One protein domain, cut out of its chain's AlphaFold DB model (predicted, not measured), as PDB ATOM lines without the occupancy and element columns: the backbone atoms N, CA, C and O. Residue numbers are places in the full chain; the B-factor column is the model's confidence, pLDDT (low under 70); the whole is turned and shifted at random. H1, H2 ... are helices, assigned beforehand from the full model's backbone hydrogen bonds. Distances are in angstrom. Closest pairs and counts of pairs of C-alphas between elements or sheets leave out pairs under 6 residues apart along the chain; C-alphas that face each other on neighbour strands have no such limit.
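Overview. This is residues 42 to 83 and 99 to 208 of the 218 residues of an uncharacterized protein of Flavobacteriaceae bacterium (UniProt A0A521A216). What shape do these atoms make? Two long helices, H3 and H7, run side by side in opposite ways as a rod, and the shorter helical hairpin of H1 and H2 packs along part of it through H1 on H7. The short H4, H5 and H6, with the links around them, make a loose head at the end where H3 stops and H7 starts. What is it built of, and how large is it? The printed part has 152 residues with seven named helices, H1 to H7 in chain order, and no named strand: the class is all helix. It is loose, with a radius of gyration of the C-alphas of 20.6 A, and spans 71 by 29 by 24 A.

Along the chain. Where does the first hairpin lie? H1 is residues 42 to 59, 26.4 A long, with C-alpha 42 at (-12.966, 59.066, -26.505). H2 is residues 65 to 76, 16.1 A long. Where are the longer helices? H3 is residues 103 to 135, 48.2 A long, with C-alpha 103 at (-26.879, 83.642, -4.407). H7 is residues 175 to 204, 43.4 A long, with C-alpha 204 at (-23.038, 73.809, -19.339). What comes between them? H4 is residues 140 to 143, 5.0 A long; H5 is residues 149 to 152, 5.1 A; H6 is residues 157 to 161, 6.1 A.

Arrangement. What does H1 touch? H1 touches H2 at a shallow tilt of 22 degrees, opposite ways, the closest C-alphas being those of Lys 47 and Ala 75, 5.5 A apart. H1 also touches H7, which meets it with residues 181 to 195 alone, at a shallow tilt of 17 degrees, opposite ways; the closest C-alphas are those of Ile 48 and Ile 188, 5.7 A apart. How do H3 and the short helices stand? H3 touches H7 at a shallow tilt of 8 degrees, opposite ways, with the C-alphas of Ile 130 and Phe 187 closest at 6.4 A, while H2 and H3 are apart. H5 is close to H2 but not clearly touching, at 6.7 A between the C-alphas of Asp 149 and Asn 70; H6 touches no helix, and H4 is close to H7 but not clearly touching, at 6.9 A between the C-alphas of Phe 143 and Ile 176. What do the helix backbones show? In H1, H2, H3, H6 and H7 every O i to N i+4 pair is within hydrogen-bond range; H4 and H5 are too short for such a pair.

Size, cuts and confidence. How far does it reach? The two C-alphas farthest apart are those of Thr 101 and Glu 158, 71.5 A. Is the printed part whole? Residues 84 to 98 are not printed, and C-alphas 83 and 99 are 23.4 A apart across the cut. Which link is long, and where is confidence low? The link from H6 to H7, residues 162 to 174, is long; the mean pLDDT of the printed part is 95.1, with residue 78 under 70.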
ATOM      1  N   LYS A  42     -13.966  59.834 -25.757       95.31
ATOM      2  CA  LYS A  42     -12.966  59.066 -26.505       95.31
ATOM      3  C   LYS A  42     -13.389  57.604 -26.640       95.31
ATOM      4  O   LYS A  42     -13.539  57.137 -27.766       95.31
ATOM      5  N   LEU A  43     -13.716  56.938 -25.531       94.12
ATOM      6  CA  LEU A  43     -14.194  55.549 -25.536       94.12
ATOM      7  C   LEU A  43     -15.435  55.373 -26.422       94.12
ATOM      8  O   LEU A  43     -15.537  54.421 -27.192       94.12
ATOM      9  N   THR A  44     -16.369  56.324 -26.371       95.12
ATOM     10  CA  THR A  44     -17.568  56.310 -27.223       95.12
ATOM     11  C   THR A  44     -17.207  56.430 -28.709       95.12
ATOM     12  O   THR A  44     -17.841  55.809 -29.560       95.12
ATOM     13  N   THR A  45     -16.171  57.202 -29.042       95.88
ATOM     14  CA  THR A  45     -15.671  57.330 -30.421       95.88
ATOM     15  C   THR A  45     -15.056  56.026 -30.917       95.88
ATOM     16  O   THR A  45     -15.355  55.607 -32.037       95.88
ATOM     17  N   ASP A  46     -14.269  55.359 -30.076       94.38
ATOM     18  CA  ASP A  46     -13.664  54.065 -30.400       94.38
ATOM     19  C   ASP A  46     -14.744  52.988 -30.606       94.38
ATOM     20  O   ASP A  46     -14.678  52.223 -31.567       94.38
ATOM     21  N   LYS A  47     -15.818  53.001 -29.804       93.81
ATOM     22  CA  LYS A  47     -16.981  52.113 -30.002       93.81
ATOM     23  C   LYS A  47     -17.709  52.371 -31.315       93.81
ATOM     24  O   LYS A  47     -18.043  51.426 -32.020       93.81
ATOM     25  N   ILE A  48     -17.920  53.636 -31.688       96.12
ATOM     26  CA  ILE A  48     -18.514  53.974 -32.992       96.12
ATOM     27  C   ILE A  48     -17.655  53.411 -34.131       96.12
ATOM     28  O   ILE A  48     -18.202  52.900 -35.107       96.12
ATOM     29  N   LYS A  49     -16.325  53.507 -34.022       96.25
ATOM     30  CA  LYS A  49     -15.403  52.932 -35.007       96.25
ATOM     31  C   LYS A  49     -15.553  51.409 -35.072       96.25
ATOM     32  O   LYS A  49     -15.752  50.882 -36.163       96.25
ATOM     33  N   LEU A  50     -15.562  50.735 -33.924       95.56
ATOM     34  CA  LEU A  50     -15.713  49.283 -33.843       95.56
ATOM     35  C   LEU A  50     -17.042  48.795 -34.441       95.56
ATOM     36  O   LEU A  50     -17.051  47.837 -35.204       95.56
ATOM     37  N   CYS A  51     -18.156  49.484 -34.171       96.25
ATOM     38  CA  CYS A  51     -19.454  49.148 -34.766       96.25
ATOM     39  C   CYS A  51     -19.468  49.337 -36.289       96.25
ATOM     40  O   CYS A  51     -20.107  48.563 -36.996       96.25
ATOM     41  N   LYS A  52     -18.777  50.358 -36.814       97.69
ATOM     42  CA  LYS A  52     -18.650  50.557 -38.266       97.69
ATOM     43  C   LYS A  52     -17.853  49.431 -38.915       97.69
ATOM     44  O   LYS A  52     -18.277  48.924 -39.944       97.69
ATOM     45  N   GLU A  53     -16.735  49.042 -38.307       97.31
ATOM     46  CA  GLU A  53     -15.947  47.889 -38.754       97.31
ATOM     47  C   GLU A  53     -16.781  46.608 -38.709       97.31
ATOM     48  O   GLU A  53     -16.830  45.889 -39.693       97.31
ATOM     49  N   LEU A  54     -17.530  46.383 -37.629       97.38
ATOM     50  CA  LEU A  54     -18.408  45.225 -37.487       97.38
ATOM     51  C   LEU A  54     -19.477  45.144 -38.587       97.38
ATOM     52  O   LEU A  54     -19.755  44.059 -39.084       97.38
ATOM     53  N   ILE A  55     -20.063  46.276 -38.996       97.88
ATOM     54  CA  ILE A  55     -20.994  46.305 -40.135       97.88
ATOM     55  C   ILE A  55     -20.271  45.911 -41.429       97.88
ATOM     56  O   ILE A  55     -20.839  45.170 -42.227       97.88
ATOM     57  N   LEU A  56     -19.047  46.394 -41.657       98.06
ATOM     58  CA  LEU A  56     -18.273  46.034 -42.849       98.06
ATOM     59  C   LEU A  56     -17.928  44.540 -42.857       98.06
ATOM     60  O   LEU A  56     -18.185  43.877 -43.859       98.06
ATOM     61  N   ASP A  57     -17.429  44.015 -41.740       97.69
ATOM     62  CA  ASP A  57     -17.045  42.607 -41.593       97.69
ATOM     63  C   ASP A  57     -18.255  41.681 -41.774       97.69
ATOM     64  O   ASP A  57     -18.184  40.696 -42.508       97.69
ATOM     65  N   LEU A  58     -19.408  42.045 -41.195       97.88
ATOM     66  CA  LEU A  58     -20.665  41.308 -41.358       97.88
ATOM     67  C   LEU A  58     -21.086  41.198 -42.833       97.88
ATOM     68  O   LEU A  58     -21.677  40.201 -43.231       97.88
ATOM     69  N   ASN A  59     -20.794  42.210 -43.655       96.81
ATOM     70  CA  ASN A  59     -21.156  42.225 -45.077       96.81
ATOM     71  C   ASN A  59     -20.059  41.657 -45.993       96.81
ATOM     72  O   ASN A  59     -20.279  41.541 -47.199       96.81
ATOM     73  N   ASN A  60     -18.893  41.305 -45.451       96.94
ATOM     74  CA  ASN A  60     -17.800  40.702 -46.202       96.94
ATOM     75  C   ASN A  60     -17.886  39.173 -46.113       96.94
ATOM     76  O   ASN A  60     -17.239  38.562 -45.269       96.94
ATOM     77  N   THR A  61     -18.725  38.561 -46.949       93.88
ATOM     78  CA  THR A  61     -18.947  37.110 -46.934       93.88
ATOM     79  C   THR A  61     -17.974  36.362 -47.875       93.88
ATOM     80  O   THR A  61     -17.670  36.856 -48.964       93.88
ATOM     81  N   PRO A  62     -17.492  35.156 -47.504       95.69
ATOM     82  CA  PRO A  62     -17.761  34.484 -46.239       95.69
ATOM     83  C   PRO A  62     -17.009  35.124 -45.057       95.69
ATOM     84  O   PRO A  62     -15.855  35.522 -45.203       95.69
ATOM     85  N   ASN A  63     -17.654  35.188 -43.894       96.56
ATOM     86  CA  ASN A  63     -17.069  35.617 -42.620       96.56
ATOM     87  C   ASN A  63     -17.176  34.509 -41.560       96.56
ATOM     88  O   ASN A  63     -17.907  33.533 -41.738       96.56
ATOM     89  N   ASP A  64     -16.441  34.671 -40.459       96.00
ATOM     90  CA  ASP A  64     -16.538  33.809 -39.283       96.00
ATOM     91  C   ASP A  64     -17.512  34.406 -38.253       96.00
ATOM     92  O   ASP A  64     -17.330  35.531 -37.774       96.00
ATOM     93  N   ARG A  65     -18.563  33.656 -37.897       95.69
ATOM     94  CA  ARG A  65     -19.574  34.123 -36.935       95.69
ATOM     95  C   ARG A  65     -18.971  34.396 -35.555       95.69
ATOM     96  O   ARG A  65     -19.369  35.369 -34.913       95.69
ATOM     97  N   GLY A  66     -18.014  33.586 -35.107       95.69
ATOM     98  CA  GLY A  66     -17.318  33.782 -33.836       95.69
ATOM     99  C   GLY A  66     -16.571  35.115 -33.800       95.69
ATOM    100  O   GLY A  66     -16.745  35.894 -32.860       95.69
ATOM    101  N   GLU A  67     -15.813  35.451 -34.843       96.44
ATOM    102  CA  GLU A  67     -15.112  36.737 -34.967       96.44
ATOM    103  C   GLU A  67     -16.082  37.931 -34.918       96.44
ATOM    104  O   GLU A  67     -15.854  38.896 -34.174       96.44
ATOM    105  N   ILE A  68     -17.205  37.847 -35.645       97.50
ATOM    106  CA  ILE A  68     -18.271  38.864 -35.633       97.50
ATOM    107  C   ILE A  68     -18.834  39.043 -34.218       97.50
ATOM    108  O   ILE A  68     -18.953  40.173 -33.726       97.50
ATOM    109  N   LEU A  69     -19.158  37.947 -33.529       96.00
ATOM    110  CA  LEU A  69     -19.764  37.989 -32.200       96.00
ATOM    111  C   LEU A  69     -18.784  38.439 -31.108       96.00
ATOM    112  O   LEU A  69     -19.171  39.192 -30.210       96.00
ATOM    113  N   ASN A  70     -17.510  38.071 -31.202       95.88
ATOM    114  CA  ASN A  70     -16.478  38.566 -30.294       95.88
ATOM    115  C   ASN A  70     -16.275  40.080 -30.454       95.88
ATOM    116  O   ASN A  70     -16.278  40.816 -29.459       95.88
ATOM    117  N   LYS A  71     -16.201  40.581 -31.697       95.38
ATOM    118  CA  LYS A  71     -16.147  42.028 -31.967       95.38
ATOM    119  C   LYS A  71     -17.406  42.743 -31.458       95.38
ATOM    120  O   LYS A  71     -17.307  43.821 -30.865       95.38
ATOM    121  N   PHE A  72     -18.578  42.132 -31.619       94.62
ATOM    122  CA  PHE A  72     -19.841  42.647 -31.095       94.62
ATOM    123  C   PHE A  72     -19.852  42.782 -29.571       94.62
ATOM    124  O   PHE A  72     -20.205  43.846 -29.059       94.62
ATOM    125  N   VAL A  73     -19.431  41.753 -28.831       93.00
ATOM    126  CA  VAL A  73     -19.391  41.810 -27.361       93.00
ATOM    127  C   VAL A  73     -18.455  42.916 -26.878       93.00
ATOM    128  O   VAL A  73     -18.796  43.637 -25.938       93.00
ATOM    129  N   LEU A  74     -17.303  43.094 -27.529       91.38
ATOM    130  CA  LEU A  74     -16.383  44.190 -27.216       91.38
ATOM    131  C   LEU A  74     -17.035  45.562 -27.431       91.38
ATOM    132  O   LEU A  74     -16.879  46.447 -26.589       91.38
ATOM    133  N   ALA A  75     -17.805  45.731 -28.507       90.12
ATOM    134  CA  ALA A  75     -18.543  46.966 -28.769       90.12
ATOM    135  C   ALA A  75     -19.675  47.205 -27.757       90.12
ATOM    136  O   ALA A  75     -19.919  48.347 -27.356       90.12
ATOM    137  N   LEU A  76     -20.363  46.137 -27.338       89.38
ATOM    138  CA  LEU A  76     -21.516  46.214 -26.444       89.38
ATOM    139  C   LEU A  76     -21.128  46.481 -24.985       89.38
ATOM    140  O   LEU A  76     -21.923  47.084 -24.266       89.38
ATOM    141  N   ARG A  77     -19.935  46.078 -24.526       83.88
ATOM    142  CA  ARG A  77     -19.475  46.364 -23.153       83.88
ATOM    143  C   ARG A  77     -19.508  47.873 -22.881       83.88
ATOM    144  O   ARG A  77     -18.899  48.668 -23.600       83.88
ATOM    145  N   GLN A  78     -20.238  48.293 -21.845       69.25
ATOM    146  CA  GLN A  78     -20.441  49.707 -21.518       69.25
ATOM    147  C   GLN A  78     -19.837  50.083 -20.168       69.25
ATOM    148  O   GLN A  78     -20.402  49.750 -19.131       69.25
ATOM    149  N   ASP A  79     -18.760  50.869 -20.192       76.19
ATOM    150  CA  ASP A  79     -18.393  51.696 -19.046       76.19
ATOM    151  C   ASP A  79     -19.415  52.823 -18.901       76.19
ATOM    152  O   ASP A  79     -19.805  53.477 -19.877       76.19
ATOM    153  N   VAL A  80     -19.892  53.007 -17.677       85.12
ATOM    154  CA  VAL A  80     -20.923  53.988 -17.349       85.12
ATOM    155  C   VAL A  80     -20.247  55.306 -17.006       85.12
ATOM    156  O   VAL A  80     -19.319  55.331 -16.204       85.12
ATOM    157  N   PHE A  81     -20.734  56.408 -17.575       93.06
ATOM    158  CA  PHE A  81     -20.346  57.735 -17.110       93.06
ATOM    159  C   PHE A  81     -20.915  57.967 -15.707       93.06
ATOM    160  O   PHE A  81     -22.135  58.019 -15.540       93.06
ATOM    161  N   VAL A  82     -20.035  58.093 -14.717       94.38
ATOM    162  CA  VAL A  82     -20.390  58.357 -13.318       94.38
ATOM    163  C   VAL A  82     -19.692  59.650 -12.887       94.38
ATOM    164  O   VAL A  82     -18.485  59.622 -12.657       94.38
ATOM    165  N   PRO A  83     -20.403  60.789 -12.830       96.50
ATOM    166  CA  PRO A  83     -19.820  62.062 -12.416       96.50
ATOM    167  C   PRO A  83     -19.573  62.093 -10.902       96.50
ATOM    168  O   PRO A  83     -20.307  61.475 -10.131       96.50
ATOM    169  N   LEU A  99     -25.214  77.847   3.847       94.94
ATOM    170  CA  LEU A  99     -23.837  78.339   3.967       94.94
ATOM    171  C   LEU A  99     -23.364  79.044   2.697       94.94
ATOM    172  O   LEU A  99     -22.493  79.893   2.793       94.94
ATOM    173  N   LEU A 100     -23.935  78.710   1.533       96.06
ATOM    174  CA  LEU A 100     -23.624  79.387   0.278       96.06
ATOM    175  C   LEU A 100     -24.344  80.739   0.250       96.06
ATOM    176  O   LEU A 100     -25.559  80.806   0.032       96.06
ATOM    177  N   THR A 101     -23.593  81.799   0.522       96.00
ATOM    178  CA  THR A 101     -24.066  83.182   0.620       96.00
ATOM    179  C   THR A 101     -24.060  83.899  -0.724       96.00
ATOM    180  O   THR A 101     -24.878  84.797  -0.930       96.00
ATOM    181  N   ASP A 102     -23.211  83.474  -1.665       96.38
ATOM    182  CA  ASP A 102     -23.309  83.904  -3.058       96.38
ATOM    183  C   ASP A 102     -24.546  83.276  -3.715       96.38
ATOM    184  O   ASP A 102     -24.566  82.088  -4.052       96.38
ATOM    185  N   LEU A 103     -25.596  84.084  -3.868       96.88
ATOM    186  CA  LEU A 103     -26.879  83.642  -4.407       96.88
ATOM    187  C   LEU A 103     -26.812  83.295  -5.897       96.88
ATOM    188  O   LEU A 103     -27.528  82.391  -6.327       96.88
ATOM    189  N   GLU A 104     -25.975  83.983  -6.672       97.00
ATOM    190  CA  GLU A 104     -25.811  83.717  -8.102       97.00
ATOM    191  C   GLU A 104     -25.177  82.341  -8.294       97.00
ATOM    192  O   GLU A 104     -25.780  81.451  -8.901       97.00
ATOM    193  N   LEU A 105     -24.021  82.123  -7.663       97.69
ATOM    194  CA  LEU A 105     -23.319  80.847  -7.724       97.69
ATOM    195  C   LEU A 105     -24.169  79.713  -7.138       97.69
ATOM    196  O   LEU A 105     -24.285  78.650  -7.744       97.69
ATOM    197  N   LYS A 106     -24.825  79.933  -5.993       97.81
ATOM    198  CA  LYS A 106     -25.728  78.940  -5.395       97.81
ATOM    199  C   LYS A 106     -26.824  78.504  -6.367       97.81
ATOM    200  O   LYS A 106     -27.035  77.304  -6.544       97.81
ATOM    201  N   ASN A 107     -27.521  79.455  -6.988       97.88
ATOM    202  CA  ASN A 107     -28.582  79.144  -7.945       97.88
ATOM    203  C   ASN A 107     -28.022  78.411  -9.164       97.88
ATOM    204  O   ASN A 107     -28.631  77.447  -9.632       97.88
ATOM    205  N   ARG A 108     -26.835  78.811  -9.630       98.06
ATOM    206  CA  ARG A 108     -26.194  78.166 -10.769       98.06
ATOM    207  C   ARG A 108     -25.809  76.717 -10.486       98.06
ATOM    208  O   ARG A 108     -26.041  75.865 -11.343       98.06
ATOM    209  N   LEU A 109     -25.308  76.415  -9.289       98.25
ATOM    210  CA  LEU A 109     -24.995  75.050  -8.852       98.25
ATOM    211  C   LEU A 109     -26.252  74.170  -8.747       98.25
ATOM    212  O   LEU A 109     -26.238  73.018  -9.176       98.25
ATOM    213  N   ILE A 110     -27.368  74.717  -8.253       97.88
ATOM    214  CA  ILE A 110     -28.661  74.007  -8.204       97.88
ATOM    215  C   ILE A 110     -29.163  73.682  -9.620       97.88
ATOM    216  O   ILE A 110     -29.613  72.564  -9.890       97.88
ATOM    217  N   GLN A 111     -29.065  74.645 -10.541       98.25
ATOM    218  CA  GLN A 111     -29.429  74.442 -11.944       98.25
ATOM    219  C   GLN A 111     -28.542  73.384 -12.608       98.25
ATOM    220  O   GLN A 111     -29.067  72.508 -13.295       98.25
ATOM    221  N   HIS A 112     -27.232  73.417 -12.346       98.38
ATOM    222  CA  HIS A 112     -26.288  72.410 -12.830       98.38
ATOM    223  C   HIS A 112     -26.660  71.010 -12.341       98.38
ATOM    224  O   HIS A 112     -26.769  70.091 -13.145       98.38
ATOM    225  N   SER A 113     -26.949  70.851 -11.048       98.06
ATOM    226  CA  SER A 113     -27.365  69.560 -10.488       98.06
ATOM    227  C   SER A 113     -28.629  69.013 -11.166       98.06
ATOM    228  O   SER A 113     -28.689  67.839 -11.529       98.06
ATOM    229  N   THR A 114     -29.619  69.874 -11.425       98.00
ATOM    230  CA  THR A 114     -30.830  69.488 -12.169       98.00
ATOM    231  C   THR A 114     -30.504  69.067 -13.605       98.00
ATOM    232  O   THR A 114     -31.001  68.047 -14.085       98.00
ATOM    233  N   PHE A 115     -29.662  69.839 -14.295       98.38
ATOM    234  CA  PHE A 115     -29.238  69.543 -15.660       98.38
ATOM    235  C   PHE A 115     -28.484  68.209 -15.740       98.38
ATOM    236  O   PHE A 115     -28.809  67.371 -16.583       98.38
ATOM    237  N   LEU A 116     -27.533  67.984 -14.831       98.31
ATOM    238  CA  LEU A 116     -26.754  66.755 -14.739       98.31
ATOM    239  C   LEU A 116     -27.663  65.534 -14.562       98.31
ATOM    240  O   LEU A 116     -27.556  64.584 -15.333       98.31
ATOM    241  N   ASN A 117     -28.607  65.587 -13.620       97.94
ATOM    242  CA  ASN A 117     -29.558  64.497 -13.384       97.94
ATOM    243  C   ASN A 117     -30.382  64.161 -14.635       97.94
ATOM    244  O   ASN A 117     -30.570  62.989 -14.962       97.94
ATOM    245  N   ASN A 118     -30.821  65.175 -15.387       98.00
ATOM    246  CA  ASN A 118     -31.531  64.956 -16.647       98.00
ATOM    247  C   ASN A 118     -30.647  64.256 -17.691       98.00
ATOM    248  O   ASN A 118     -31.106  63.328 -18.356       98.00
ATOM    249  N   ILE A 119     -29.382  64.661 -17.824       97.69
ATOM    250  CA  ILE A 119     -28.434  64.004 -18.733       97.69
ATOM    251  C   ILE A 119     -28.198  62.547 -18.322       97.69
ATOM    252  O   ILE A 119     -28.244  61.668 -19.182       97.69
ATOM    253  N   LEU A 120     -28.000  62.271 -17.031       97.19
ATOM    254  CA  LEU A 120     -27.803  60.909 -16.529       97.19
ATOM    255  C   LEU A 120     -29.007  60.009 -16.830       97.19
ATOM    256  O   LEU A 120     -28.823  58.894 -17.323       97.19
ATOM    257  N   ASN A 121     -30.228  60.517 -16.644       97.44
ATOM    258  CA  ASN A 121     -31.451  59.795 -16.997       97.44
ATOM    259  C   ASN A 121     -31.513  59.478 -18.499       97.44
ATOM    260  O   ASN A 121     -31.742  58.331 -18.878       97.44
ATOM    261  N   LEU A 122     -31.224  60.455 -19.364       96.50
ATOM    262  CA  LEU A 122     -31.215  60.251 -20.819       96.50
ATOM    263  C   LEU A 122     -30.149  59.236 -21.266       96.50
ATOM    264  O   LEU A 122     -30.372  58.468 -22.205       96.50
ATOM    265  N   LEU A 123     -28.980  59.226 -20.617       95.56
ATOM    266  CA  LEU A 123     -27.933  58.236 -20.873       95.56
ATOM    267  C   LEU A 123     -28.362  56.832 -20.425       95.56
ATOM    268  O   LEU A 123     -28.128  55.860 -21.146       95.56
ATOM    269  N   GLN A 124     -29.029  56.724 -19.277       95.62
ATOM    270  CA  GLN A 124     -29.573  55.462 -18.784       95.62
ATOM    271  C   GLN A 124     -30.675  54.914 -19.700       95.62
ATOM    272  O   GLN A 124     -30.650  53.728 -20.025       95.62
ATOM    273  N   GLU A 125     -31.602  55.755 -20.160       95.81
ATOM    274  CA  GLU A 125     -32.643  55.369 -21.119       95.81
ATOM    275  C   GLU A 125     -32.041  54.850 -22.429       95.81
ATOM    276  O   GLU A 125     -32.420  53.777 -22.898       95.81
ATOM    277  N   ASN A 126     -31.044  55.553 -22.983       94.56
ATOM    278  CA  ASN A 126     -30.325  55.093 -24.174       94.56
ATOM    279  C   ASN A 126     -29.725  53.698 -23.959       94.56
ATOM    280  O   ASN A 126     -29.882  52.823 -24.810       94.56
ATOM    281  N   ARG A 127     -29.052  53.474 -22.825       93.25
ATOM    282  CA  ARG A 127     -28.474  52.165 -22.495       93.25
ATOM    283  C   ARG A 127     -29.543  51.081 -22.394       93.25
ATOM    284  O   ARG A 127     -29.341  49.993 -22.923       93.25
ATOM    285  N   ASN A 128     -30.664  51.367 -21.740       94.75
ATOM    286  CA  ASN A 128     -31.750  50.403 -21.586       94.75
ATOM    287  C   ASN A 128     -32.321  49.983 -22.947       94.75
ATOM    288  O   ASN A 128     -32.520  48.791 -23.179       94.75
ATOM    289  N   GLU A 129     -32.514  50.930 -23.869       95.62
ATOM    290  CA  GLU A 129     -32.986  50.620 -25.222       95.62
ATOM    291  C   GLU A 129     -31.952  49.840 -26.047       95.62
ATOM    292  O   GLU A 129     -32.328  48.925 -26.781       95.62
ATOM    293  N   ILE A 130     -30.652  50.127 -25.892       94.06
ATOM    294  CA  ILE A 130     -29.583  49.315 -26.504       94.06
ATOM    295  C   ILE A 130     -29.675  47.876 -26.005       94.06
ATOM    296  O   ILE A 130     -29.769  46.959 -26.817       94.06
ATOM    297  N   LEU A 131     -29.674  47.675 -24.684       92.69
ATOM    298  CA  LEU A 131     -29.699  46.339 -24.089       92.69
ATOM    299  C   LEU A 131     -30.939  45.565 -24.527       92.69
ATOM    300  O   LEU A 131     -30.806  44.442 -25.002       92.69
ATOM    301  N   LYS A 132     -32.114  46.196 -24.465       94.50
ATOM    302  CA  LYS A 132     -33.383  45.607 -24.897       94.50
ATOM    303  C   LYS A 132     -33.322  45.120 -26.343       94.50
ATOM    304  O   LYS A 132     -33.683  43.979 -26.609       94.50
ATOM    305  N   ARG A 133     -32.861  45.960 -27.277       93.81
ATOM    306  CA  ARG A 133     -32.786  45.587 -28.699       93.81
ATOM    307  C   ARG A 133     -31.739  44.514 -28.973       93.81
ATOM    308  O   ARG A 133     -31.983  43.637 -29.798       93.81
ATOM    309  N   MET A 134     -30.598  44.584 -28.293       91.50
ATOM    310  CA  MET A 134     -29.485  43.649 -28.472       91.50
ATOM    311  C   MET A 134     -29.747  42.280 -27.840       91.50
ATOM    312  O   MET A 134     -29.171  41.293 -28.286       91.50
ATOM    313  N   SER A 135     -30.626  42.194 -26.837       89.00
ATOM    314  CA  SER A 135     -31.051  40.922 -26.239       89.00
ATOM    315  C   SER A 135     -32.295  40.313 -26.891       89.00
ATOM    316  O   SER A 135     -32.643  39.178 -26.583       89.00
ATOM    317  N   ASP A 136     -32.996  41.053 -27.755       93.50
ATOM    318  CA  ASP A 136     -34.267  40.633 -28.356       93.50
ATOM    319  C   ASP A 136     -34.050  39.663 -29.532       93.50
ATOM    320  O   ASP A 136     -34.399  39.937 -30.677       93.50
ATOM    321  N   PHE A 137     -33.452  38.506 -29.274       93.19
ATOM    322  CA  PHE A 137     -33.379  37.399 -30.228       93.19
ATOM    323  C   PHE A 137     -34.199  36.226 -29.705       93.19
ATOM    324  O   PHE A 137     -34.190  35.936 -28.512       93.19
ATOM    325  N   LYS A 138     -34.920  35.536 -30.603       92.44
ATOM    326  CA  LYS A 138     -35.843  34.454 -30.219       92.44
ATOM    327  C   LYS A 138     -35.133  33.342 -29.443       92.44
ATOM    328  O   LYS A 138     -35.677  32.855 -28.457       92.44
ATOM    329  N   LEU A 139     -33.949  32.941 -29.906       93.62
ATOM    330  CA  LEU A 139     -33.091  31.943 -29.276       93.62
ATOM    331  C   LEU A 139     -31.643  32.436 -29.336       93.62
ATOM    332  O   LEU A 139     -31.120  32.718 -30.414       93.62
ATOM    333  N   VAL A 140     -30.981  32.522 -28.182       92.69
ATOM    334  CA  VAL A 140     -29.570  32.946 -28.093       92.69
ATOM    335  C   VAL A 140     -28.620  31.955 -28.774       92.69
ATOM    336  O   VAL A 140     -27.597  32.356 -29.322       92.69
ATOM    337  N   SER A 141     -28.995  30.676 -28.806       93.56
ATOM    338  CA  SER A 141     -28.267  29.619 -29.510       93.56
ATOM    339  C   SER A 141     -28.397  29.720 -31.032       93.56
ATOM    340  O   SER A 141     -27.478  29.336 -31.748       93.56
ATOM    341  N   ASP A 142     -29.516  30.259 -31.535       94.31
ATOM    342  CA  ASP A 142     -29.666  30.539 -32.966       94.31
ATOM    343  C   ASP A 142     -28.854  31.768 -33.371       94.31
ATOM    344  O   ASP A 142     -28.273  31.784 -34.451       94.31
ATOM    345  N   PHE A 143     -28.796  32.780 -32.498       95.25
ATOM    346  CA  PHE A 143     -27.932  33.944 -32.690       95.25
ATOM    347  C   PHE A 143     -26.440  33.577 -32.650       95.25
ATOM    348  O   PHE A 143     -25.647  34.214 -33.334       95.25
ATOM    349  N   GLY A 144     -26.058  32.528 -31.916       94.94
ATOM    350  CA  GLY A 144     -24.695  31.993 -31.925       94.94
ATOM    351  C   GLY A 144     -23.863  32.337 -30.693       94.94
ATOM    352  O   GLY A 144     -22.643  32.353 -30.785       94.94
ATOM    353  N   PHE A 145     -24.475  32.610 -29.532       93.56
ATOM    354  CA  PHE A 145     -23.727  32.927 -28.298       93.56
ATOM    355  C   PHE A 145     -22.621  31.907 -27.975       93.56
ATOM    356  O   PHE A 145     -21.584  32.285 -27.439       93.56
ATOM    357  N   GLN A 146     -22.832  30.635 -28.315       94.12
ATOM    358  CA  GLN A 146     -21.878  29.538 -28.141       94.12
ATOM    359  C   GLN A 146     -20.568  29.689 -28.933       94.12
ATOM    360  O   GLN A 146     -19.591  29.017 -28.611       94.12
ATOM    361  N   ASP A 147     -20.534  30.572 -29.932       94.25
ATOM    362  CA  ASP A 147     -19.341  30.853 -30.738       94.25
ATOM    363  C   ASP A 147     -18.530  32.034 -30.185       94.25
ATOM    364  O   ASP A 147     -17.472  32.362 -30.710       94.25
ATOM    365  N   ILE A 148     -19.012  32.696 -29.127       94.62
ATOM    366  CA  ILE A 148     -18.249  33.737 -28.436       94.62
ATOM    367  C   ILE A 148     -17.135  33.068 -27.626       94.62
ATOM    368  O   ILE A 148     -17.424  32.159 -26.850       94.62
ATOM    369  N   ASP A 149     -15.899  33.567 -27.717       94.81
ATOM    370  CA  ASP A 149     -14.698  32.884 -27.205       94.81
ATOM    371  C   ASP A 149     -14.832  32.428 -25.750       94.81
ATOM    372  O   ASP A 149     -14.545  31.279 -25.424       94.81
ATOM    373  N   TYR A 150     -15.302  33.318 -24.869       92.69
ATOM    374  CA  TYR A 150     -15.410  33.004 -23.443       92.69
ATOM    375  C   TYR A 150     -16.487  31.957 -23.137       92.69
ATOM    376  O   TYR A 150     -16.400  31.307 -22.104       92.69
ATOM    377  N   LEU A 151     -17.518  31.819 -23.976       92.94
ATOM    378  CA  LEU A 151     -18.547  30.796 -23.784       92.94
ATOM    379  C   LEU A 151     -18.135  29.495 -24.473       92.94
ATOM    380  O   LEU A 151     -18.310  28.425 -23.903       92.94
ATOM    381  N   ASN A 152     -17.537  29.595 -25.659       92.31
ATOM    382  CA  ASN A 152     -17.018  28.459 -26.411       92.31
ATOM    383  C   ASN A 152     -15.986  27.657 -25.602       92.31
ATOM    384  O   ASN A 152     -16.021  26.434 -25.616       92.31
ATOM    385  N   GLN A 153     -15.121  28.338 -24.844       93.06
ATOM    386  CA  GLN A 153     -14.119  27.704 -23.975       93.06
ATOM    387  C   GLN A 153     -14.720  26.903 -22.811       93.06
ATOM    388  O   GLN A 153     -14.080  25.975 -22.321       93.06
ATOM    389  N   GLU A 154     -15.931  27.250 -22.370       95.62
ATOM    390  CA  GLU A 154     -16.621  26.602 -21.248       95.62
ATOM    391  C   GLU A 154     -17.569  25.482 -21.705       95.62
ATOM    392  O   GLU A 154     -17.975  24.642 -20.902       95.62
ATOM    393  N   LEU A 155     -17.941  25.462 -22.989       92.56
ATOM    394  CA  LEU A 155     -18.786  24.428 -23.579       92.56
ATOM    395  C   LEU A 155     -17.903  23.335 -24.184       92.56
ATOM    396  O   LEU A 155     -17.187  23.548 -25.160       92.56
ATOM    397  N   ASP A 156     -17.969  22.133 -23.621       90.56
ATOM    398  CA  ASP A 156     -17.293  20.979 -24.193       90.56
ATOM    399  C   ASP A 156     -17.918  20.558 -25.532       90.56
ATOM    400  O   ASP A 156     -19.026  20.944 -25.923       90.56
ATOM    401  N   LYS A 157     -17.163  19.752 -26.282       90.62
ATOM    402  CA  LYS A 157     -17.542  19.346 -27.639       90.62
ATOM    403  C   LYS A 157     -18.917  18.671 -27.683       90.62
ATOM    404  O   LYS A 157     -19.667  18.900 -28.627       90.62
ATOM    405  N   GLU A 158     -19.239  17.863 -26.673       94.38
ATOM    406  CA  GLU A 158     -20.528  17.175 -26.580       94.38
ATOM    407  C   GLU A 158     -21.691  18.169 -26.490       94.38
ATOM    408  O   GLU A 158     -22.680  18.000 -27.203       94.38
ATOM    409  N   LEU A 159     -21.564  19.237 -25.693       93.00
ATOM    410  CA  LEU A 159     -22.577  20.289 -25.617       93.00
ATOM    411  C   LEU A 159     -22.656  21.111 -26.907       93.00
ATOM    412  O   LEU A 159     -23.759  21.380 -27.383       93.00
ATOM    413  N   LEU A 160     -21.517  21.477 -27.505       91.50
ATOM    414  CA  LEU A 160     -21.487  22.229 -28.767       91.50
ATOM    415  C   LEU A 160     -22.156  21.462 -29.918       91.50
ATOM    416  O   LEU A 160     -22.851  22.063 -30.740       91.50
ATOM    417  N   ASP A 161     -22.007  20.136 -29.960       92.81
ATOM    418  CA  ASP A 161     -22.619  19.292 -30.989       92.81
ATOM    419  C   ASP A 161     -24.155  19.202 -30.885       92.81
ATOM    420  O   ASP A 161     -24.805  18.872 -31.882       92.81
ATOM    421  N   LEU A 162     -24.744  19.546 -29.732       94.31
ATOM    422  CA  LEU A 162     -26.200  19.611 -29.523       94.31
ATOM    423  C   LEU A 162     -26.827  20.942 -29.974       94.31
ATOM    424  O   LEU A 162     -28.055  21.044 -30.044       94.31
ATOM    425  N   LEU A 163     -26.017  21.969 -30.245       93.94
ATOM    426  CA  LEU A 163     -26.488  23.322 -30.542       93.94
ATOM    427  C   LEU A 163     -26.698  23.568 -32.050       93.94
ATOM    428  O   LEU A 163     -26.144  22.858 -32.894       93.94
ATOM    429  N   PRO A 164     -27.496  24.590 -32.426       91.69
ATOM    430  CA  PRO A 164     -27.708  24.956 -33.821       91.69
ATOM    431  C   PRO A 164     -26.399  25.312 -34.539       91.69
ATOM    432  O   PRO A 164     -25.659  26.201 -34.119       91.69
ATOM    433  N   LYS A 165     -26.164  24.667 -35.687       85.88
ATOM    434  CA  LYS A 165     -25.017  24.910 -36.583       85.88
ATOM    435  C   LYS A 165     -25.373  25.852 -37.743       85.88
ATOM    436  O   LYS A 165     -24.875  25.687 -38.849       85.88
ATOM    437  N   ASN A 166     -26.317  26.770 -37.520       88.69
ATOM    438  CA  ASN A 166     -26.714  27.743 -38.541       88.69
ATOM    439  C   ASN A 166     -25.583  28.764 -38.780       88.69
ATOM    440  O   ASN A 166     -24.763  28.971 -37.888       88.69
ATOM    441  N   ASP A 167     -25.571  29.409 -39.945       91.94
ATOM    442  CA  ASP A 167     -24.523  30.354 -40.355       91.94
ATOM    443  C   ASP A 167     -25.141  31.658 -40.885       91.94
ATOM    444  O   ASP A 167     -24.938  32.091 -42.020       91.94
ATOM    445  N   TRP A 168     -26.002  32.268 -40.061       96.75
ATOM    446  CA  TRP A 168     -26.800  33.425 -40.475       96.75
ATOM    447  C   TRP A 168     -25.952  34.634 -40.901       96.75
ATOM    448  O   TRP A 168     -26.456  35.481 -41.636       96.75
ATOM    449  N   THR A 169     -24.686  34.739 -40.478       97.31
ATOM    450  CA  THR A 169     -23.786  35.840 -40.864       97.31
ATOM    451  C   THR A 169     -23.361  35.772 -42.332       97.31
ATOM    452  O   THR A 169     -22.960  36.792 -42.893       97.31
ATOM    453  N   ASN A 170     -23.514  34.606 -42.968       97.38
ATOM    454  CA  ASN A 170     -23.227  34.371 -44.382       97.38
ATOM    455  C   ASN A 170     -24.488  34.342 -45.268       97.38
ATOM    456  O   ASN A 170     -24.406  34.129 -46.479       97.38
ATOM    457  N   GLU A 171     -25.658  34.630 -44.692       96.56
ATOM    458  CA  GLU A 171     -26.953  34.654 -45.372       96.56
ATOM    459  C   GLU A 171     -27.607  36.042 -45.240       96.56
ATOM    460  O   GLU A 171     -28.383  36.298 -44.322       96.56
ATOM    461  N   SER A 172     -27.362  36.956 -46.184       94.25
ATOM    462  CA  SER A 172     -27.828  38.355 -46.076       94.25
ATOM    463  C   SER A 172     -29.353  38.527 -45.961       94.25
ATOM    464  O   SER A 172     -29.830  39.549 -45.474       94.25
ATOM    465  N   ASN A 173     -30.133  37.541 -46.419       96.06
ATOM    466  CA  ASN A 173     -31.599  37.535 -46.325       96.06
ATOM    467  C   ASN A 173     -32.115  36.863 -45.039       96.06
ATOM    468  O   ASN A 173     -33.329  36.800 -44.825       96.06
ATOM    469  N   ASN A 174     -31.225  36.333 -44.196       96.81
ATOM    470  CA  ASN A 174     -31.597  35.701 -42.942       96.81
ATOM    471  C   ASN A 174     -32.183  36.753 -41.978       96.81
ATOM    472  O   ASN A 174     -31.595  37.823 -41.797       96.81
ATOM    473  N   PRO A 175     -33.321  36.482 -41.313       96.56
ATOM    474  CA  PRO A 175     -33.923  37.440 -40.386       96.56
ATOM    475  C   PRO A 175     -32.995  37.883 -39.246       96.56
ATOM    476  O   PRO A 175     -33.098  39.025 -38.793       96.56
ATOM    477  N   ILE A 176     -32.089  37.010 -38.785       97.00
ATOM    478  CA  ILE A 176     -31.109  37.343 -37.744       97.00
ATOM    479  C   ILE A 176     -30.080  38.336 -38.287       97.00
ATOM    480  O   ILE A 176     -29.825  39.340 -37.625       97.00
ATOM    481  N   PHE A 177     -29.573  38.114 -39.506       97.81
ATOM    482  CA  PHE A 177     -28.653  39.031 -40.187       97.81
ATOM    483  C   PHE A 177     -29.242  40.437 -40.276       97.81
ATOM    484  O   PHE A 177     -28.651  41.401 -39.785       97.81
ATOM    485  N   VAL A 178     -30.445  40.542 -40.849       97.62
ATOM    486  CA  VAL A 178     -31.119  41.828 -41.074       97.62
ATOM    487  C   VAL A 178     -31.368  42.547 -39.748       97.62
ATOM    488  O   VAL A 178     -31.074  43.738 -39.622       97.62
ATOM    489  N   LYS A 179     -31.858  41.827 -38.731       97.62
ATOM    490  CA  LYS A 179     -32.108  42.398 -37.401       97.62
ATOM    491  C   LYS A 179     -30.821  42.854 -36.718       97.62
ATOM    492  O   LYS A 179     -30.796  43.923 -36.109       97.62
ATOM    493  N   PHE A 180     -29.758  42.059 -36.800       97.25
ATOM    494  CA  PHE A 180     -28.475  42.391 -36.196       97.25
ATOM    495  C   PHE A 180     -27.858  43.632 -36.849       97.25
ATOM    496  O   PHE A 180     -27.463  44.559 -36.143       97.25
ATOM    497  N   GLN A 181     -27.868  43.709 -38.181       97.25
ATOM    498  CA  GLN A 181     -27.386  44.877 -38.915       97.25
ATOM    499  C   GLN A 181     -28.181  46.149 -38.569       97.25
ATOM    500  O   GLN A 181     -27.575  47.187 -38.290       97.25
ATOM    501  N   ASP A 182     -29.515  46.072 -38.521       97.69
ATOM    502  CA  ASP A 182     -30.379  47.186 -38.095       97.69
ATOM    503  C   ASP A 182     -30.048  47.651 -36.666       97.69
ATOM    504  O   ASP A 182     -29.864  48.844 -36.399       97.69
ATOM    505  N   ASN A 183     -29.868  46.700 -35.748       97.31
ATOM    506  CA  ASN A 183     -29.479  46.987 -34.373       97.31
ATOM    507  C   ASN A 183     -28.106  47.676 -34.270       97.31
ATOM    508  O   ASN A 183     -27.946  48.570 -33.436       97.31
ATOM    509  N   LEU A 184     -27.127  47.322 -35.111       97.00
ATOM    510  CA  LEU A 184     -25.822  47.998 -35.145       97.00
ATOM    511  C   LEU A 184     -25.937  49.456 -35.607       97.00
ATOM    512  O   LEU A 184     -25.309  50.339 -35.016       97.00
ATOM    513  N   VAL A 185     -26.774  49.734 -36.611       97.69
ATOM    514  CA  VAL A 185     -27.047  51.108 -37.070       97.69
ATOM    515  C   VAL A 185     -27.700  51.926 -35.954       97.69
ATOM    516  O   VAL A 185     -27.250  53.036 -35.650       97.69
ATOM    517  N   PHE A 186     -28.712  51.363 -35.293       97.62
ATOM    518  CA  PHE A 186     -29.356  51.991 -34.141       97.62
ATOM    519  C   PHE A 186     -28.363  52.262 -33.001       97.62
ATOM    520  O   PHE A 186     -28.354  53.351 -32.420       97.62
ATOM    521  N   PHE A 187     -27.482  51.305 -32.706       96.56
ATOM    522  CA  PHE A 187     -26.483  51.453 -31.653       96.56
ATOM    523  C   PHE A 187     -25.508  52.599 -31.947       96.56
ATOM    524  O   PHE A 187     -25.264  53.433 -31.073       96.56
ATOM    525  N   ILE A 188     -25.025  52.719 -33.189       96.94
ATOM    526  CA  ILE A 188     -24.193  53.855 -33.615       96.94
ATOM    527  C   ILE A 188     -24.926  55.184 -33.388       96.94
ATOM    528  O   ILE A 188     -24.326  56.127 -32.865       96.94
ATOM    529  N   ALA A 189     -26.214  55.269 -33.731       97.56
ATOM    530  CA  ALA A 189     -27.001  56.485 -33.528       97.56
ATOM    531  C   ALA A 189     -27.081  56.884 -32.042       97.56
ATOM    532  O   ALA A 189     -26.906  58.060 -31.704       97.56
ATOM    533  N   LEU A 190     -27.271  55.919 -31.138       96.62
ATOM    534  CA  LEU A 190     -27.301  56.189 -29.699       96.62
ATOM    535  C   LEU A 190     -25.931  56.557 -29.118       96.62
ATOM    536  O   LEU A 190     -25.866  57.436 -28.257       96.62
ATOM    537  N   LEU A 191     -24.836  55.980 -29.622       95.56
ATOM    538  CA  LEU A 191     -23.479  56.398 -29.249       95.56
ATOM    539  C   LEU A 191     -23.195  57.846 -29.692       95.56
ATOM    540  O   LEU A 191     -22.602  58.628 -28.947       95.56
ATOM    541  N   ILE A 192     -23.666  58.248 -30.878       97.12
ATOM    542  CA  ILE A 192     -23.575  59.644 -31.339       97.12
ATOM    543  C   ILE A 192     -24.377  60.568 -30.412       97.12
ATOM    544  O   ILE A 192     -23.865  61.610 -29.994       97.12
ATOM    545  N   ARG A 193     -25.603  60.177 -30.039       96.44
ATOM    546  CA  ARG A 193     -26.436  60.928 -29.086       96.44
ATOM    547  C   ARG A 193     -25.761  61.057 -27.715       96.44
ATOM    548  O   ARG A 193     -25.778  62.138 -27.134       96.44
ATOM    549  N   GLN A 194     -25.122  60.000 -27.215       96.19
ATOM    550  CA  GLN A 194     -24.340  60.050 -25.976       96.19
ATOM    551  C   GLN A 194     -23.230  61.107 -26.048       96.19
ATOM    552  O   GLN A 194     -23.104  61.912 -25.126       96.19
ATOM    553  N   LYS A 195     -22.478  61.186 -27.156       96.25
ATOM    554  CA  LYS A 195     -21.465  62.242 -27.337       96.25
ATOM    555  C   LYS A 195     -22.064  63.647 -27.312       96.25
ATOM    556  O   LYS A 195     -21.451  64.552 -26.754       96.25
ATOM    557  N   GLN A 196     -23.244  63.841 -27.902       97.44
ATOM    558  CA  GLN A 196     -23.933  65.135 -27.866       97.44
ATOM    559  C   GLN A 196     -24.301  65.528 -26.432       97.44
ATOM    560  O   GLN A 196     -24.032  66.655 -26.022       97.44
ATOM    561  N   HIS A 197     -24.841  64.593 -25.649       97.56
ATOM    562  CA  HIS A 197     -25.169  64.821 -24.238       97.56
ATOM    563  C   HIS A 197     -23.940  65.191 -23.406       97.56
ATOM    564  O   HIS A 197     -23.974  66.177 -22.673       97.56
ATOM    565  N   LEU A 198     -22.837  64.460 -23.576       97.31
ATOM    566  CA  LEU A 198     -21.566  64.745 -22.904       97.31
ATOM    567  C   LEU A 198     -20.989  66.111 -23.307       97.31
ATOM    568  O   LEU A 198     -20.549  66.879 -22.453       97.31
ATOM    569  N   SER A 199     -21.050  66.460 -24.594       97.69
ATOM    570  CA  SER A 199     -20.620  67.775 -25.082       97.69
ATOM    571  C   SER A 199     -21.474  68.913 -24.517       97.69
ATOM    572  O   SER A 199     -20.942  69.980 -24.208       97.69
ATOM    573  N   ASN A 200     -22.786  68.706 -24.392       97.69
ATOM    574  CA  ASN A 200     -23.695  69.692 -23.811       97.69
ATOM    575  C   ASN A 200     -23.411  69.888 -22.320       97.69
ATOM    576  O   ASN A 200     -23.362  71.029 -21.869       97.69
ATOM    577  N   LEU A 201     -23.157  68.799 -21.588       98.12
ATOM    578  CA  LEU A 201     -22.756  68.852 -20.185       98.12
ATOM    579  C   LEU A 201     -21.448  69.629 -20.003       98.12
ATOM    580  O   LEU A 201     -21.410  70.577 -19.227       98.12
ATOM    581  N   LYS A 202     -20.414  69.330 -20.798       97.62
ATOM    582  CA  LYS A 202     -19.137  70.060 -20.736       97.62
ATOM    583  C   LYS A 202     -19.296  71.562 -20.980       97.62
ATOM    584  O   LYS A 202     -18.626  72.370 -20.338       97.62
ATOM    585  N   LYS A 203     -20.178  71.947 -21.907       98.19
ATOM    586  CA  LYS A 203     -20.492  73.356 -22.180       98.19
ATOM    587  C   LYS A 203     -21.237  74.007 -21.013       98.19
ATOM    588  O   LYS A 203     -20.926  75.138 -20.654       98.19
ATOM    589  N   GLU A 204     -22.215  73.312 -20.444       98.00
ATOM    590  CA  GLU A 204     -23.038  73.809 -19.339       98.00
ATOM    591  C   GLU A 204     -22.216  74.036 -18.056       98.00
ATOM    592  O   GLU A 204     -22.467  75.010 -17.346       98.00
ATOM    593  N   MET A 205     -21.172  73.232 -17.832       98.06
ATOM    594  CA  MET A 205     -20.246  73.355 -16.698       98.06
ATOM    595  C   MET A 205     -19.365  74.619 -16.723       98.06
ATOM    596  O   MET A 205     -18.841  75.012 -15.684       98.06
ATOM    597  N   GLN A 206     -19.182  75.279 -17.872       98.06
ATOM    598  CA  GLN A 206     -18.193  76.365 -18.004       98.06
ATOM    599  C   GLN A 206     -18.502  77.581 -17.121       98.06
ATOM    600  O   GLN A 206     -17.603  78.162 -16.514       98.06
ATOM    601  N   GLU A 207     -19.773  77.961 -17.029       97.75
ATOM    602  CA  GLU A 207     -20.219  79.094 -16.218       97.75
ATOM    603  C   GLU A 207     -20.020  78.860 -14.707       97.75
ATOM    604  O   GLU A 207     -19.324  79.670 -14.087       97.75
ATOM    605  N   PRO A 208     -20.537  77.773 -14.085       97.50
ATOM    606  CA  PRO A 208     -20.291  77.526 -12.665       97.50
ATOM    607  C   PRO A 208     -18.799  77.364 -12.347       97.50
ATOM    608  O   PRO A 208     -18.358  77.863 -11.313       97.50
TER     609      PRO A 208